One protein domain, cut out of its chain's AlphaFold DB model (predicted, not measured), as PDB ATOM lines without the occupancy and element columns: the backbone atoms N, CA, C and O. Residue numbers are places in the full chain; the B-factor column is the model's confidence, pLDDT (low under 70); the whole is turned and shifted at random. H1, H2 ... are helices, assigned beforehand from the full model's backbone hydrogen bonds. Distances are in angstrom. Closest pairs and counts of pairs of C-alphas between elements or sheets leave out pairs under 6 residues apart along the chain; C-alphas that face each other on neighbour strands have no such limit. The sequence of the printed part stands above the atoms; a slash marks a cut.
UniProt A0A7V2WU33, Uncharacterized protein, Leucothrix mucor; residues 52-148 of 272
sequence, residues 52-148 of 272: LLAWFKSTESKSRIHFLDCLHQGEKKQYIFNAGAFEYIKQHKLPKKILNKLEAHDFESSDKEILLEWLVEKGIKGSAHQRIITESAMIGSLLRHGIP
ATOM      1  N   LEU A  52      28.122  17.384  12.114       43.28
ATOM      2  CA  LEU A  52      27.415  18.622  12.471       43.28
ATOM      3  C   LEU A  52      26.790  18.662  13.882       43.28
ATOM      4  O   LEU A  52      25.586  18.527  14.049       43.28
ATOM      5  N   LEU A  53      27.585  19.042  14.885       53.94
ATOM      6  CA  LEU A  53      27.092  19.357  16.234       53.94
ATOM      7  C   LEU A  53      26.756  20.853  16.339       53.94
ATOM      8  O   LEU A  53      27.409  21.617  17.050       53.94
ATOM      9  N   ALA A  54      25.800  21.309  15.533       56.12
ATOM     10  CA  ALA A  54      25.310  22.681  15.585       56.12
ATOM     11  C   ALA A  54      23.809  22.655  15.896       56.12
ATOM     12  O   ALA A  54      22.982  22.544  14.996       56.12
ATOM     13  N   TRP A  55      23.486  22.709  17.190       61.22
ATOM     14  CA  TRP A  55      22.117  22.756  17.693       61.22
ATOM     15  C   TRP A  55      21.696  24.202  17.929       61.22
ATOM     16  O   TRP A  55      22.394  24.967  18.598       61.22
ATOM     17  N   PHE A  56      20.544  24.568  17.387       67.25
ATOM     18  CA  PHE A  56      20.021  25.917  17.446       67.25
ATOM     19  C   PHE A  56      18.546  25.847  17.829       67.25
ATOM     20  O   PHE A  56      17.744  25.258  17.110       67.25
ATOM     21  N   LYS A  57      18.195  26.400  18.992       69.44
ATOM     22  CA  LYS A  57      16.823  26.408  19.505       69.44
ATOM     23  C   LYS A  57      16.594  27.692  20.290       69.44
ATOM     24  O   LYS A  57      17.354  27.999  21.206       69.44
ATOM     25  N   SER A  58      15.556  28.430  19.917       69.00
ATOM     26  CA  SER A  58      15.028  29.531  20.718       69.00
ATOM     27  C   SER A  58      13.961  28.961  21.647       69.00
ATOM     28  O   SER A  58      13.107  28.192  21.211       69.00
ATOM     29  N   THR A  59      14.037  29.293  22.930       70.56
ATOM     30  CA  THR A  59      13.083  28.849  23.952       70.56
ATOM     31  C   THR A  59      12.397  30.059  24.571       70.56
ATOM     32  O   THR A  59      12.998  31.126  24.693       70.56
ATOM     33  N   GLU A  60      11.153  29.890  25.015       74.75
ATOM     34  CA  GLU A  60      10.378  30.952  25.679       74.75
ATOM     35  C   GLU A  60      10.927  31.303  27.073       74.75
ATOM     36  O   GLU A  60      10.623  32.351  27.639       74.75
ATOM     37  N   SER A  61      11.786  30.441  27.628       79.94
ATOM     38  CA  SER A  61      12.420  30.618  28.931       79.94
ATOM     39  C   SER A  61      13.942  30.549  28.836       79.94
ATOM     40  O   SER A  61      14.502  29.685  28.163       79.94
ATOM     41  N   LYS A  62      14.619  31.432  29.580       82.94
ATOM     42  CA  LYS A  62      16.088  31.483  29.717       82.94
ATOM     43  C   LYS A  62      16.604  30.671  30.915       82.94
ATOM     44  O   LYS A  62      17.669  30.969  31.451       82.94
ATOM     45  N   SER A  63      15.839  29.689  31.396       89.94
ATOM     46  CA  SER A  63      16.227  28.900  32.570       89.94
ATOM     47  C   SER A  63      17.298  27.857  32.244       89.94
ATOM     48  O   SER A  63      17.402  27.366  31.120       89.94
ATOM     49  N   ARG A  64      18.088  27.471  33.254       92.12
ATOM     50  CA  ARG A  64      19.077  26.395  33.114       92.12
ATOM     51  C   ARG A  64      18.427  25.063  32.754       92.12
ATOM     52  O   ARG A  64      18.957  24.351  31.919       92.12
ATOM     53  N   ILE A  65      17.257  24.765  33.318       92.00
ATOM     54  CA  ILE A  65      16.463  23.576  32.970       92.00
ATOM     55  C   ILE A  65      16.183  23.530  31.461       92.00
ATOM     56  O   ILE A  65      16.382  22.492  30.844       92.00
ATOM     57  N   HIS A  66      15.803  24.655  30.844       89.00
ATOM     58  CA  HIS A  66      15.626  24.722  29.387       89.00
ATOM     59  C   HIS A  66      16.937  24.530  28.624       89.00
ATOM     60  O   HIS A  66      16.957  23.866  27.594       89.00
ATOM     61  N   PHE A  67      18.041  25.088  29.118       88.75
ATOM     62  CA  PHE A  67      19.346  24.846  28.510       88.75
ATOM     63  C   PHE A  67      19.738  23.359  28.556       88.75
ATOM     64  O   PHE A  67      20.151  22.808  27.538       88.75
ATOM     65  N   LEU A  68      19.559  22.696  29.701       90.19
ATOM     66  CA  LEU A  68      19.806  21.260  29.844       90.19
ATOM     67  C   LEU A  68      18.870  20.441  28.946       90.19
ATOM     68  O   LEU A  68      19.302  19.452  28.368       90.19
ATOM     69  N   ASP A  69      17.618  20.865  28.772       88.00
ATOM     70  CA  ASP A  69      16.676  20.255  27.826       88.00
ATOM     71  C   ASP A  69      17.187  20.357  26.379       88.00
ATOM     72  O   ASP A  69      17.199  19.366  25.653       88.00
ATOM     73  N   CYS A  70      17.722  21.514  25.976       85.69
ATOM     74  CA  CYS A  70      18.355  21.679  24.666       85.69
ATOM     75  C   CYS A  70      19.552  20.740  24.457       85.69
ATOM     76  O   CYS A  70      19.745  20.259  23.343       85.69
ATOM     77  N   LEU A  71      20.345  20.460  25.498       84.06
ATOM     78  CA  LEU A  71      21.486  19.541  25.395       84.06
ATOM     79  C   LEU A  71      21.072  18.086  25.141       84.06
ATOM     80  O   LEU A  71      21.858  17.342  24.559       84.06
ATOM     81  N   HIS A  72      19.845  17.702  25.507       83.81
ATOM     82  CA  HIS A  72      19.298  16.380  25.197       83.81
ATOM     83  C   HIS A  72      18.906  16.226  23.718       83.81
ATOM     84  O   HIS A  72      18.584  15.123  23.304       83.81
ATOM     85  N   GLN A  73      18.918  17.294  22.907       76.94
ATOM     86  CA  GLN A  73      18.725  17.232  21.444       76.94
ATOM     87  C   GLN A  73      17.435  16.522  20.976       76.94
ATOM     88  O   GLN A  73      17.350  16.059  19.843       76.94
ATOM     89  N   GLY A  74      16.403  16.460  21.823       66.50
ATOM     90  CA  GLY A  74      15.163  15.737  21.519       66.50
ATOM     91  C   GLY A  74      15.220  14.227  21.784       66.50
ATOM     92  O   GLY A  74      14.232  13.545  21.523       66.50
ATOM     93  N   GLU A  75      16.321  13.705  22.331       69.75
ATOM     94  CA  GLU A  75      16.352  12.364  22.917       69.75
ATOM     95  C   GLU A  75      15.442  12.275  24.151       69.75
ATOM     96  O   GLU A  75      15.011  13.285  24.722       69.75
ATOM     97  N   LYS A  76      15.137  11.039  24.571       77.12
ATOM     98  CA  LYS A  76      14.290  10.764  25.736       77.12
ATOM     99  C   LYS A  76      14.955  11.278  27.011       77.12
ATOM    100  O   LYS A  76      15.709  10.567  27.660       77.12
ATOM    101  N   LYS A  77      14.636  12.516  27.383       84.88
ATOM    102  CA  LYS A  77      14.999  13.105  28.671       84.88
ATOM    103  C   LYS A  77      14.461  12.239  29.807       84.88
ATOM    104  O   LYS A  77      13.259  11.978  29.878       84.88
ATOM    105  N   GLN A  78      15.350  11.879  30.721       91.38
ATOM    106  CA  GLN A  78      15.005  11.252  31.986       91.38
ATOM    107  C   GLN A  78      15.431  12.155  33.152       91.38
ATOM    108  O   GLN A  78      16.241  13.074  33.015       91.38
ATOM    109  N   TYR A  79      14.870  11.890  34.320       95.75
ATOM    110  CA  TYR A  79      15.250  12.461  35.599       95.75
ATOM    111  C   TYR A  79      15.817  11.326  36.439       95.75
ATOM    112  O   TYR A  79      15.058  10.481  36.909       95.75
ATOM    113  N   ILE A  80      17.140  11.298  36.594       93.50
ATOM    114  CA  ILE A  80      17.849  10.221  37.288       93.50
ATOM    115  C   ILE A  80      18.918  10.761  38.233       93.50
ATOM    116  O   ILE A  80      19.664  11.680  37.890       93.50
ATOM    117  N   PHE A  81      19.048  10.136  39.401       94.12
ATOM    118  CA  PHE A  81      20.133  10.411  40.338       94.12
ATOM    119  C   PHE A  81      21.256   9.381  40.215       94.12
ATOM    120  O   PHE A  81      21.208   8.310  40.806       94.12
ATOM    121  N   ASN A  82      22.295   9.723  39.454       90.56
ATOM    122  CA  ASN A  82      23.557   8.979  39.417       90.56
ATOM    123  C   ASN A  82      24.687   9.775  40.093       90.56
ATOM    124  O   ASN A  82      24.478  10.891  40.576       90.56
ATOM    125  N   ALA A  83      25.905   9.226  40.101       89.75
ATOM    126  CA  ALA A  83      27.068   9.864  40.724       89.75
ATOM    127  C   ALA A  83      27.270  11.330  40.283       89.75
ATOM    128  O   ALA A  83      27.522  12.198  41.117       89.75
ATOM    129  N   GLY A  84      27.087  11.632  38.992       89.19
ATOM    130  CA  GLY A  84      27.233  12.992  38.477       89.19
ATOM    131  C   GLY A  84      26.093  13.938  38.870       89.19
ATOM    132  O   GLY A  84      26.338  15.119  39.118       89.19
ATOM    133  N   ALA A  85      24.864  13.431  39.017       92.75
ATOM    134  CA  ALA A  85      23.766  14.201  39.601       92.75
ATOM    135  C   ALA A  85      24.087  14.600  41.053       92.75
ATOM    136  O   ALA A  85      23.961  15.768  41.427       92.75
ATOM    137  N   PHE A  86      24.584  13.663  41.864       92.00
ATOM    138  CA  PHE A  86      24.972  13.950  43.248       92.00
ATOM    139  C   PHE A  86      26.165  14.906  43.346       92.00
ATOM    140  O   PHE A  86      26.195  15.761  44.233       92.00
ATOM    141  N   GLU A  87      27.128  14.817  42.430       90.62
ATOM    142  CA  GLU A  87      28.232  15.776  42.339       90.62
ATOM    143  C   GLU A  87      27.723  17.201  42.072       90.62
ATOM    144  O   GLU A  87      28.107  18.138  42.776       90.62
ATOM    145  N   TYR A  88      26.777  17.362  41.144       91.94
ATOM    146  CA  TYR A  88      26.126  18.648  40.889       91.94
ATOM    147  C   TYR A  88      25.421  19.193  42.144       91.94
ATOM    148  O   TYR A  88      25.594  20.358  42.512       91.94
ATOM    149  N   ILE A  89      24.680  18.347  42.869       92.38
ATOM    150  CA  ILE A  89      24.019  18.732  44.129       92.38
ATOM    151  C   ILE A  89      25.042  19.228  45.166       92.38
ATOM    152  O   ILE A  89      24.810  20.247  45.828       92.38
ATOM    153  N   LYS A  90      26.182  18.534  45.301       90.62
ATOM    154  CA  LYS A  90      27.272  18.908  46.220       90.62
ATOM    155  C   LYS A  90      27.874  20.264  45.854       90.62
ATOM    156  O   LYS A  90      28.040  21.106  46.737       90.62
ATOM    157  N   GLN A  91      28.130  20.515  44.569       90.25
ATOM    158  CA  GLN A  91      28.640  21.804  44.076       90.25
ATOM    159  C   GLN A  91      27.681  22.963  44.390       90.25
ATOM    160  O   GLN A  91      28.116  24.058  44.754       90.25
ATOM    161  N   HIS A  92      26.374  22.703  44.333       91.75
ATOM    162  CA  HIS A  92      25.326  23.663  44.679       91.75
ATOM    163  C   HIS A  92      25.024  23.773  46.186       91.75
ATOM    164  O   HIS A  92      24.128  24.524  46.574       91.75
ATOM    165  N   LYS A  93      25.804  23.095  47.044       92.25
ATOM    166  CA  LYS A  93      25.783  23.210  48.513       92.25
ATOM    167  C   LYS A  93      24.420  22.918  49.153       92.25
ATOM    168  O   LYS A  93      24.048  23.557  50.140       92.25
ATOM    169  N   LEU A  94      23.672  21.947  48.625       91.94
ATOM    170  CA  LEU A  94      22.435  21.514  49.282       91.94
ATOM    171  C   LEU A  94      22.730  20.893  50.661       91.94
ATOM    172  O   LEU A  94      23.762  20.241  50.840       91.94
ATOM    173  N   PRO A  95      21.829  21.058  51.649       91.38
ATOM    174  CA  PRO A  95      22.005  20.468  52.972       91.38
ATOM    175  C   PRO A  95      22.200  18.947  52.914       91.38
ATOM    176  O   PRO A  95      21.434  18.251  52.248       91.38
ATOM    177  N   LYS A  96      23.139  18.408  53.709       89.06
ATOM    178  CA  LYS A  96      23.397  16.952  53.807       89.06
ATOM    179  C   LYS A  96      22.139  16.134  54.117       89.06
ATOM    180  O   LYS A  96      21.978  15.036  53.610       89.06
ATOM    181  N   LYS A  97      21.204  16.696  54.891       90.12
ATOM    182  CA  LYS A  97      19.903  16.066  55.176       90.12
ATOM    183  C   LYS A  97      19.084  15.789  53.909       90.12
ATOM    184  O   LYS A  97      18.343  14.817  53.886       90.12
ATOM    185  N   ILE A  98      19.183  16.647  52.892       90.12
ATOM    186  CA  ILE A  98      18.517  16.446  51.601       90.12
ATOM    187  C   ILE A  98      19.274  15.396  50.789       90.12
ATOM    188  O   ILE A  98      18.632  14.485  50.283       90.12
ATOM    189  N   LEU A  99      20.611  15.463  50.730       89.44
ATOM    190  CA  LEU A  99      21.410  14.436  50.046       89.44
ATOM    191  C   LEU A  99      21.118  13.033  50.577       89.44
ATOM    192  O   LEU A  99      20.756  12.174  49.790       89.44
ATOM    193  N   ASN A 100      21.161  12.831  51.895       89.12
ATOM    194  CA  ASN A 100      20.915  11.515  52.491       89.12
ATOM    195  C   ASN A 100      19.516  10.967  52.156       89.12
ATOM    196  O   ASN A 100      19.338   9.761  52.051       89.12
ATOM    197  N   LYS A 101      18.510  11.840  51.996       88.88
ATOM    198  CA  LYS A 101      17.160  11.424  51.583       88.88
ATOM    199  C   LYS A 101      17.127  10.948  50.132       88.88
ATOM    200  O   LYS A 101      16.418   9.989  49.842       88.88
ATOM    201  N   LEU A 102      17.860  11.637  49.257       90.31
ATOM    202  CA  LEU A 102      17.963  11.303  47.839       90.31
ATOM    203  C   LEU A 102      18.805  10.036  47.629       90.31
ATOM    204  O   LEU A 102      18.383   9.167  46.891       90.31
ATOM    205  N   GLU A 103      19.944   9.900  48.316       88.50
ATOM    206  CA  GLU A 103      20.832   8.724  48.222       88.50
ATOM    207  C   GLU A 103      20.191   7.440  48.775       88.50
ATOM    208  O   GLU A 103      20.588   6.345  48.400       88.50
ATOM    209  N   ALA A 104      19.194   7.558  49.658       85.69
ATOM    210  CA  ALA A 104      18.498   6.408  50.232       85.69
ATOM    211  C   ALA A 104      17.467   5.757  49.291       85.69
ATOM    212  O   ALA A 104      16.846   4.769  49.678       85.69
ATOM    213  N   HIS A 105      17.222   6.328  48.110       85.75
ATOM    214  CA  HIS A 105      16.179   5.868  47.197       85.75
ATOM    215  C   HIS A 105      16.665   5.934  45.753       85.75
ATOM    216  O   HIS A 105      17.129   6.980  45.299       85.75
ATOM    217  N   ASP A 106      16.438   4.864  45.002       87.56
ATOM    218  CA  ASP A 106      16.565   4.916  43.552       87.56
ATOM    219  C   ASP A 106      15.339   5.620  42.964       87.56
ATOM    220  O   ASP A 106      14.192   5.291  43.276       87.56
ATOM    221  N   PHE A 107      15.579   6.632  42.130       91.94
ATOM    222  CA  PHE A 107      14.529   7.345  41.412       91.94
ATOM    223  C   PHE A 107      14.926   7.530  39.950       91.94
ATOM    224  O   PHE A 107      15.991   8.072  39.638       91.94
ATOM    225  N   GLU A 108      14.019   7.127  39.066       93.56
ATOM    226  CA  GLU A 108      14.098   7.348  37.632       93.56
ATOM    227  C   GLU A 108      12.692   7.628  37.090       93.56
ATOM    228  O   GLU A 108      11.742   6.908  37.390       93.56
ATOM    229  N   SER A 109      12.547   8.685  36.291       93.81
ATOM    230  CA  SER A 109      11.294   8.992  35.593       93.81
ATOM    231  C   SER A 109      11.569   9.762  34.308       93.81
ATOM    232  O   SER A 109      12.518  10.535  34.236       93.81
ATOM    233  N   SER A 110      10.731   9.604  33.286       92.31
ATOM    234  CA  SER A 110      10.733  10.481  32.102       92.31
ATOM    235  C   SER A 110       9.944  11.779  32.313       92.31
ATOM    236  O   SER A 110      10.000  12.686  31.485       92.31
ATOM    237  N   ASP A 111       9.196  11.866  33.409       93.12
ATOM    238  CA  ASP A 111       8.216  12.909  33.674       93.12
ATOM    239  C   ASP A 111       8.675  13.808  34.836       93.12
ATOM    240  O   ASP A 111       9.153  13.339  35.878       93.12
ATOM    241  N   LYS A 112       8.567  15.125  34.632       93.25
ATOM    242  CA  LYS A 112       9.027  16.129  35.595       93.25
ATOM    243  C   LYS A 112       8.067  16.242  36.768       93.25
ATOM    244  O   LYS A 112       8.503  16.471  37.894       93.25
ATOM    245  N   GLU A 113       6.780  16.146  36.496       95.12
ATOM    246  CA  GLU A 113       5.708  16.250  37.465       95.12
ATOM    247  C   GLU A 113       5.823  15.088  38.460       95.12
ATOM    248  O   GLU A 113       5.846  15.338  39.664       95.12
ATOM    249  N   ILE A 114       6.109  13.872  37.973       95.94
ATOM    250  CA  ILE A 114       6.412  12.703  38.824       95.94
ATOM    251  C   ILE A 114       7.619  12.967  39.738       95.94
ATOM    252  O   ILE A 114       7.589  12.644  40.927       95.94
ATOM    253  N   LEU A 115       8.687  13.594  39.224       96.00
ATOM    254  CA  LEU A 115       9.826  13.991  40.060       96.00
ATOM    255  C   LEU A 115       9.402  14.983  41.150       96.00
ATOM    256  O   LEU A 115       9.818  14.849  42.299       96.00
ATOM    257  N   LEU A 116       8.605  15.996  40.813       96.06
ATOM    258  CA  LEU A 116       8.181  17.008  41.780       96.06
ATOM    259  C   LEU A 116       7.280  16.417  42.870       96.06
ATOM    260  O   LEU A 116       7.468  16.747  44.041       96.06
ATOM    261  N   GLU A 117       6.361  15.524  42.508       96.12
ATOM    262  CA  GLU A 117       5.516  14.788  43.452       96.12
ATOM    263  C   GLU A 117       6.359  13.948  44.412       96.12
ATOM    264  O   GLU A 117       6.222  14.072  45.632       96.12
ATOM    265  N   TRP A 118       7.317  13.191  43.876       95.62
ATOM    266  CA  TRP A 118       8.250  12.402  44.675       95.62
ATOM    267  C   TRP A 118       9.077  13.274  45.634       95.62
ATOM    268  O   TRP A 118       9.250  12.942  46.809       95.62
ATOM    269  N   LEU A 119       9.537  14.452  45.197       95.50
ATOM    270  CA  LEU A 119      10.247  15.389  46.076       95.50
ATOM    271  C   LEU A 119       9.359  15.914  47.208       95.50
ATOM    272  O   LEU A 119       9.827  16.047  48.343       95.50
ATOM    273  N   VAL A 120       8.088  16.203  46.923       95.06
ATOM    274  CA  VAL A 120       7.117  16.621  47.942       95.06
ATOM    275  C   VAL A 120       6.878  15.501  48.954       95.06
ATOM    276  O   VAL A 120       6.903  15.783  50.156       95.06
ATOM    277  N   GLU A 121       6.739  14.252  48.498       93.94
ATOM    278  CA  GLU A 121       6.606  13.061  49.350       93.94
ATOM    279  C   GLU A 121       7.810  12.909  50.294       93.94
ATOM    280  O   GLU A 121       7.647  12.714  51.499       93.94
ATOM    281  N   LYS A 122       9.039  13.124  49.800       92.06
ATOM    282  CA  LYS A 122      10.257  13.098  50.637       92.06
ATOM    283  C   LYS A 122      10.428  14.342  51.527       92.06
ATOM    284  O   LYS A 122      11.427  14.482  52.252       92.06
ATOM    285  N   GLY A 123       9.455  15.252  51.528       91.94
ATOM    286  CA  GLY A 123       9.426  16.457  52.356       91.94
ATOM    287  C   GLY A 123      10.308  17.595  51.834       91.94
ATOM    288  O   GLY A 123      10.704  18.469  52.607       91.94
ATOM    289  N   ILE A 124      10.647  17.596  50.544       93.69
ATOM    290  CA  ILE A 124      11.442  18.631  49.876       93.69
ATOM    291  C   ILE A 124      10.483  19.563  49.125       93.69
ATOM    292  O   ILE A 124      10.192  19.384  47.946       93.69
ATOM    293  N   LYS A 125       9.982  20.583  49.831       92.38
ATOM    294  CA  LYS A 125       8.971  21.529  49.309       92.38
ATOM    295  C   LYS A 125       9.542  22.863  48.816       92.38
ATOM    296  O   LYS A 125       8.849  23.640  48.173       92.38
ATOM    297  N   GLY A 126      10.796  23.167  49.153       93.25
ATOM    298  CA  GLY A 126      11.417  24.444  48.797       93.25
ATOM    299  C   GLY A 126      11.686  24.536  47.296       93.25
ATOM    300  O   GLY A 126      12.458  23.736  46.771       93.25
ATOM    301  N   SER A 127      11.121  25.543  46.628       92.62
ATOM    302  CA  SER A 127      11.241  25.738  45.174       92.62
ATOM    303  C   SER A 127      12.694  25.830  44.693       92.62
ATOM    304  O   SER A 127      13.044  25.280  43.650       92.62
ATOM    305  N   ALA A 128      13.577  26.458  45.476       93.12
ATOM    306  CA  ALA A 128      15.005  26.524  45.175       93.12
ATOM    307  C   ALA A 128      15.680  25.140  45.204       93.12
ATOM    308  O   ALA A 128      16.472  24.831  44.314       93.12
ATOM    309  N   HIS A 129      15.346  24.303  46.194       94.75
ATOM    310  CA  HIS A 129      15.870  22.939  46.295       94.75
ATOM    311  C   HIS A 129      15.328  22.063  45.174       94.75
ATOM    312  O   HIS A 129      16.114  21.419  44.492       94.75
ATOM    313  N   GLN A 130      14.013  22.093  44.939       95.25
ATOM    314  CA  GLN A 130      13.386  21.347  43.851       95.25
ATOM    315  C   GLN A 130      14.019  21.703  42.508       95.25
ATOM    316  O   GLN A 130      14.412  20.805  41.778       95.25
ATOM    317  N   ARG A 131      14.242  22.996  42.225       95.50
ATOM    318  CA  ARG A 131      14.928  23.432  41.002       95.50
ATOM    319  C   ARG A 131      16.323  22.821  40.862       95.50
ATOM    320  O   ARG A 131      16.630  22.285  39.805       95.50
ATOM    321  N   ILE A 132      17.165  22.904  41.896       95.25
ATOM    322  CA  ILE A 132      18.535  22.362  41.835       95.25
ATOM    323  C   ILE A 132      18.511  20.840  41.674       95.25
ATOM    324  O   ILE A 132      19.315  20.288  40.927       95.25
ATOM    325  N   ILE A 133      17.571  20.164  42.331       96.31
ATOM    326  CA  ILE A 133      17.420  18.713  42.238       96.31
ATOM    327  C   ILE A 133      16.934  18.312  40.837       96.31
ATOM    328  O   ILE A 133      17.506  17.404  40.243       96.31
ATOM    329  N   THR A 134      15.977  19.034  40.249       96.50
ATOM    330  CA  THR A 134      15.571  18.839  38.850       96.50
ATOM    331  C   THR A 134      16.737  19.055  37.888       96.50
ATOM    332  O   THR A 134      16.964  18.217  37.020       96.50
ATOM    333  N   GLU A 135      17.512  20.134  38.054       95.88
ATOM    334  CA  GLU A 135      18.728  20.369  37.262       95.88
ATOM    335  C   GLU A 135      19.714  19.198  37.400       95.88
ATOM    336  O   GLU A 135      20.211  18.700  36.395       95.88
ATOM    337  N   SER A 136      19.943  18.706  38.621       95.38
ATOM    338  CA  SER A 136      20.848  17.580  38.872       95.38
ATOM    339  C   SER A 136      20.379  16.276  38.225       95.38
ATOM    340  O   SER A 136      21.190  15.563  37.643       95.38
ATOM    341  N   ALA A 137      19.074  16.000  38.255       96.25
ATOM    342  CA  ALA A 137      18.497  14.802  37.660       96.25
ATOM    343  C   ALA A 137      18.631  14.818  36.127       96.25
ATOM    344  O   ALA A 137      18.912  13.793  35.505       96.25
ATOM    345  N   MET A 138      18.502  16.003  35.519       95.38
ATOM    346  CA  MET A 138      18.764  16.205  34.092       95.38
ATOM    347  C   MET A 138      20.250  16.073  33.747       95.38
ATOM    348  O   MET A 138      20.576  15.520  32.703       95.38
ATOM    349  N   ILE A 139      21.158  16.554  34.606       93.69
ATOM    350  CA  ILE A 139      22.601  16.313  34.443       93.69
ATOM    351  C   ILE A 139      22.888  14.810  34.486       93.69
ATOM    352  O   ILE A 139      23.614  14.315  33.630       93.69
ATOM    353  N   GLY A 140      22.277  14.075  35.420       92.50
ATOM    354  CA  GLY A 140      22.394  12.620  35.488       92.50
ATOM    355  C   GLY A 140      21.997  11.944  34.175       92.50
ATOM    356  O   GLY A 140      22.752  11.115  33.664       92.50
ATOM    357  N   SER A 141      20.874  12.366  33.589       92.56
ATOM    358  CA  SER A 141      20.423  11.907  32.271       92.56
ATOM    359  C   SER A 141      21.440  12.237  31.175       92.56
ATOM    360  O   SER A 141      21.911  11.326  30.502       92.56
ATOM    361  N   LEU A 142      21.888  13.492  31.051       89.25
ATOM    362  CA  LEU A 142      22.905  13.879  30.060       89.25
ATOM    363  C   LEU A 142      24.153  12.990  30.137       89.25
ATOM    364  O   LEU A 142      24.641  12.524  29.109       89.25
ATOM    365  N   LEU A 143      24.652  12.728  31.346       86.44
ATOM    366  CA  LEU A 143      25.826  11.882  31.555       86.44
ATOM    367  C   LEU A 143      25.578  10.422  31.151       86.44
ATOM    368  O   LEU A 143      26.452   9.810  30.541       86.44
ATOM    369  N   ARG A 144      24.388   9.873  31.439       84.69
ATOM    370  CA  ARG A 144      23.979   8.534  30.978       84.69
ATOM    371  C   ARG A 144      23.933   8.460  29.448       84.69
ATOM    372  O   ARG A 144      24.392   7.479  28.879       84.69
ATOM    373  N   HIS A 145      23.457   9.517  28.794       81.69
ATOM    374  CA  HIS A 145      23.428   9.659  27.332       81.69
ATOM    375  C   HIS A 145      24.804   9.988  26.716       81.69
ATOM    376  O   HIS A 145      24.906  10.367  25.551       81.69
ATOM    377  N   GLY A 146      25.891   9.850  27.481       76.62
ATOM    378  CA  GLY A 146      27.252   9.998  26.975       76.62
ATOM    379  C   GLY A 146      27.724  11.445  26.853       76.62
ATOM    380  O   GLY A 146      28.796  11.683  26.284       76.62
ATOM    381  N   ILE A 147      26.993  12.426  27.410       80.19
ATOM    382  CA  ILE A 147      27.565  13.759  27.601       80.19
ATOM    383  C   ILE A 147      28.725  13.619  28.585       80.19
ATOM    384  O   ILE A 147      28.567  13.122  29.696       80.19
ATOM    385  N   PRO A 148      29.919  14.054  28.199       73.12
ATOM    386  CA  PRO A 148      31.091  13.843  29.017       73.12
ATOM    387  C   PRO A 148      31.144  14.841  30.176       73.12
ATOM    388  O   PRO A 148      30.907  16.034  29.991       73.12
TER     389      PRO A 148
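This is residues 52 to 148 of the 272 residues of an uncharacterized protein of Leucothrix mucor (UniProt A0A7V2WU33). One long helix, H5, runs through the middle, and three shorter helices, H1, H2 and H4, pack round it on different sides; H1 lies side by side with it, while H4 crosses it steeply near its beginning. H3 does not reach this core helix but sits beyond H2, and the opening stretch, residues 52 to 63, has no named element and lies far out, 13 to 26 A from the mean of the C-alphas. The printed part has 97 residues with five named helices, H1 to H5 in order along the chain, and no named strand; the class is all helix, with 53 residues in named elements. It is compact, with a radius of gyration of the C-alphas of 13.4 A, yet elongated in outline, spanning 43 by 27 by 23 A.

Start at residue 52 and go on to H1, residues 64 to 71, which touches the hub H5, residues 127 to 144. Compare Ile 65 with Glu 135: their C-alphas, the closest of the two helices, are 5.8 A apart. H1 and H5 run the same way at a shallow tilt of 15 degrees, and H5 touches H1 with residues 134 to 142 alone. Next comes H2, residues 83 to 91, which touches H5 where the closest C-alphas, of Ala 85 and Ser 136, are 4.5 A apart. They run opposite ways at a tilt of 36 degrees, only just steep. H3, residues 96 to 103, is close to H2 but not clearly touching, the closest C-alphas, of Phe 86 and Leu 99, being 7.7 A apart; H3 and H5 are apart. H4, residues 112 to 121, touches H5 at a steep tilt of 54 degrees, opposite ways. Their closest C-alphas, of Leu 116 and Gln 130, are 7.1 A apart, and H5 touches H4 with residues 130 to 134 alone. Residues 79 to 80 pair with residues 108 to 109, antiparallel. Every O i to N i+4 pair is within hydrogen-bond range in H1, H2, H4 and H5; in H3 it is 3 of 4.

Find C-alpha 64 at (19.077, 26.395, 33.114); from there H1 runs 10.6 A to C-alpha 71. H2 measures 12.5 A from C-alpha 83 to C-alpha 91, and H3 10.3 A from C-alpha 96 to C-alpha 103. Find C-alpha 112 at (9.027, 16.129, 35.595), where H4 begins its 14.3 A to C-alpha 121. H5, the longest, runs 25.7 A from C-alpha 127 to C-alpha 144 at (23.979, 8.534, 30.978).

The C-alphas farthest apart, of Leu 52 and Gly 123, are 43.8 A apart. The printed part has no cut. The link from H1 to H2 is long, with 11 residues. Look at the B-factor column for low confidence: residues 52 to 58 and 74 to 75 are under 70, against a mean pLDDT of 87.5 for the printed part.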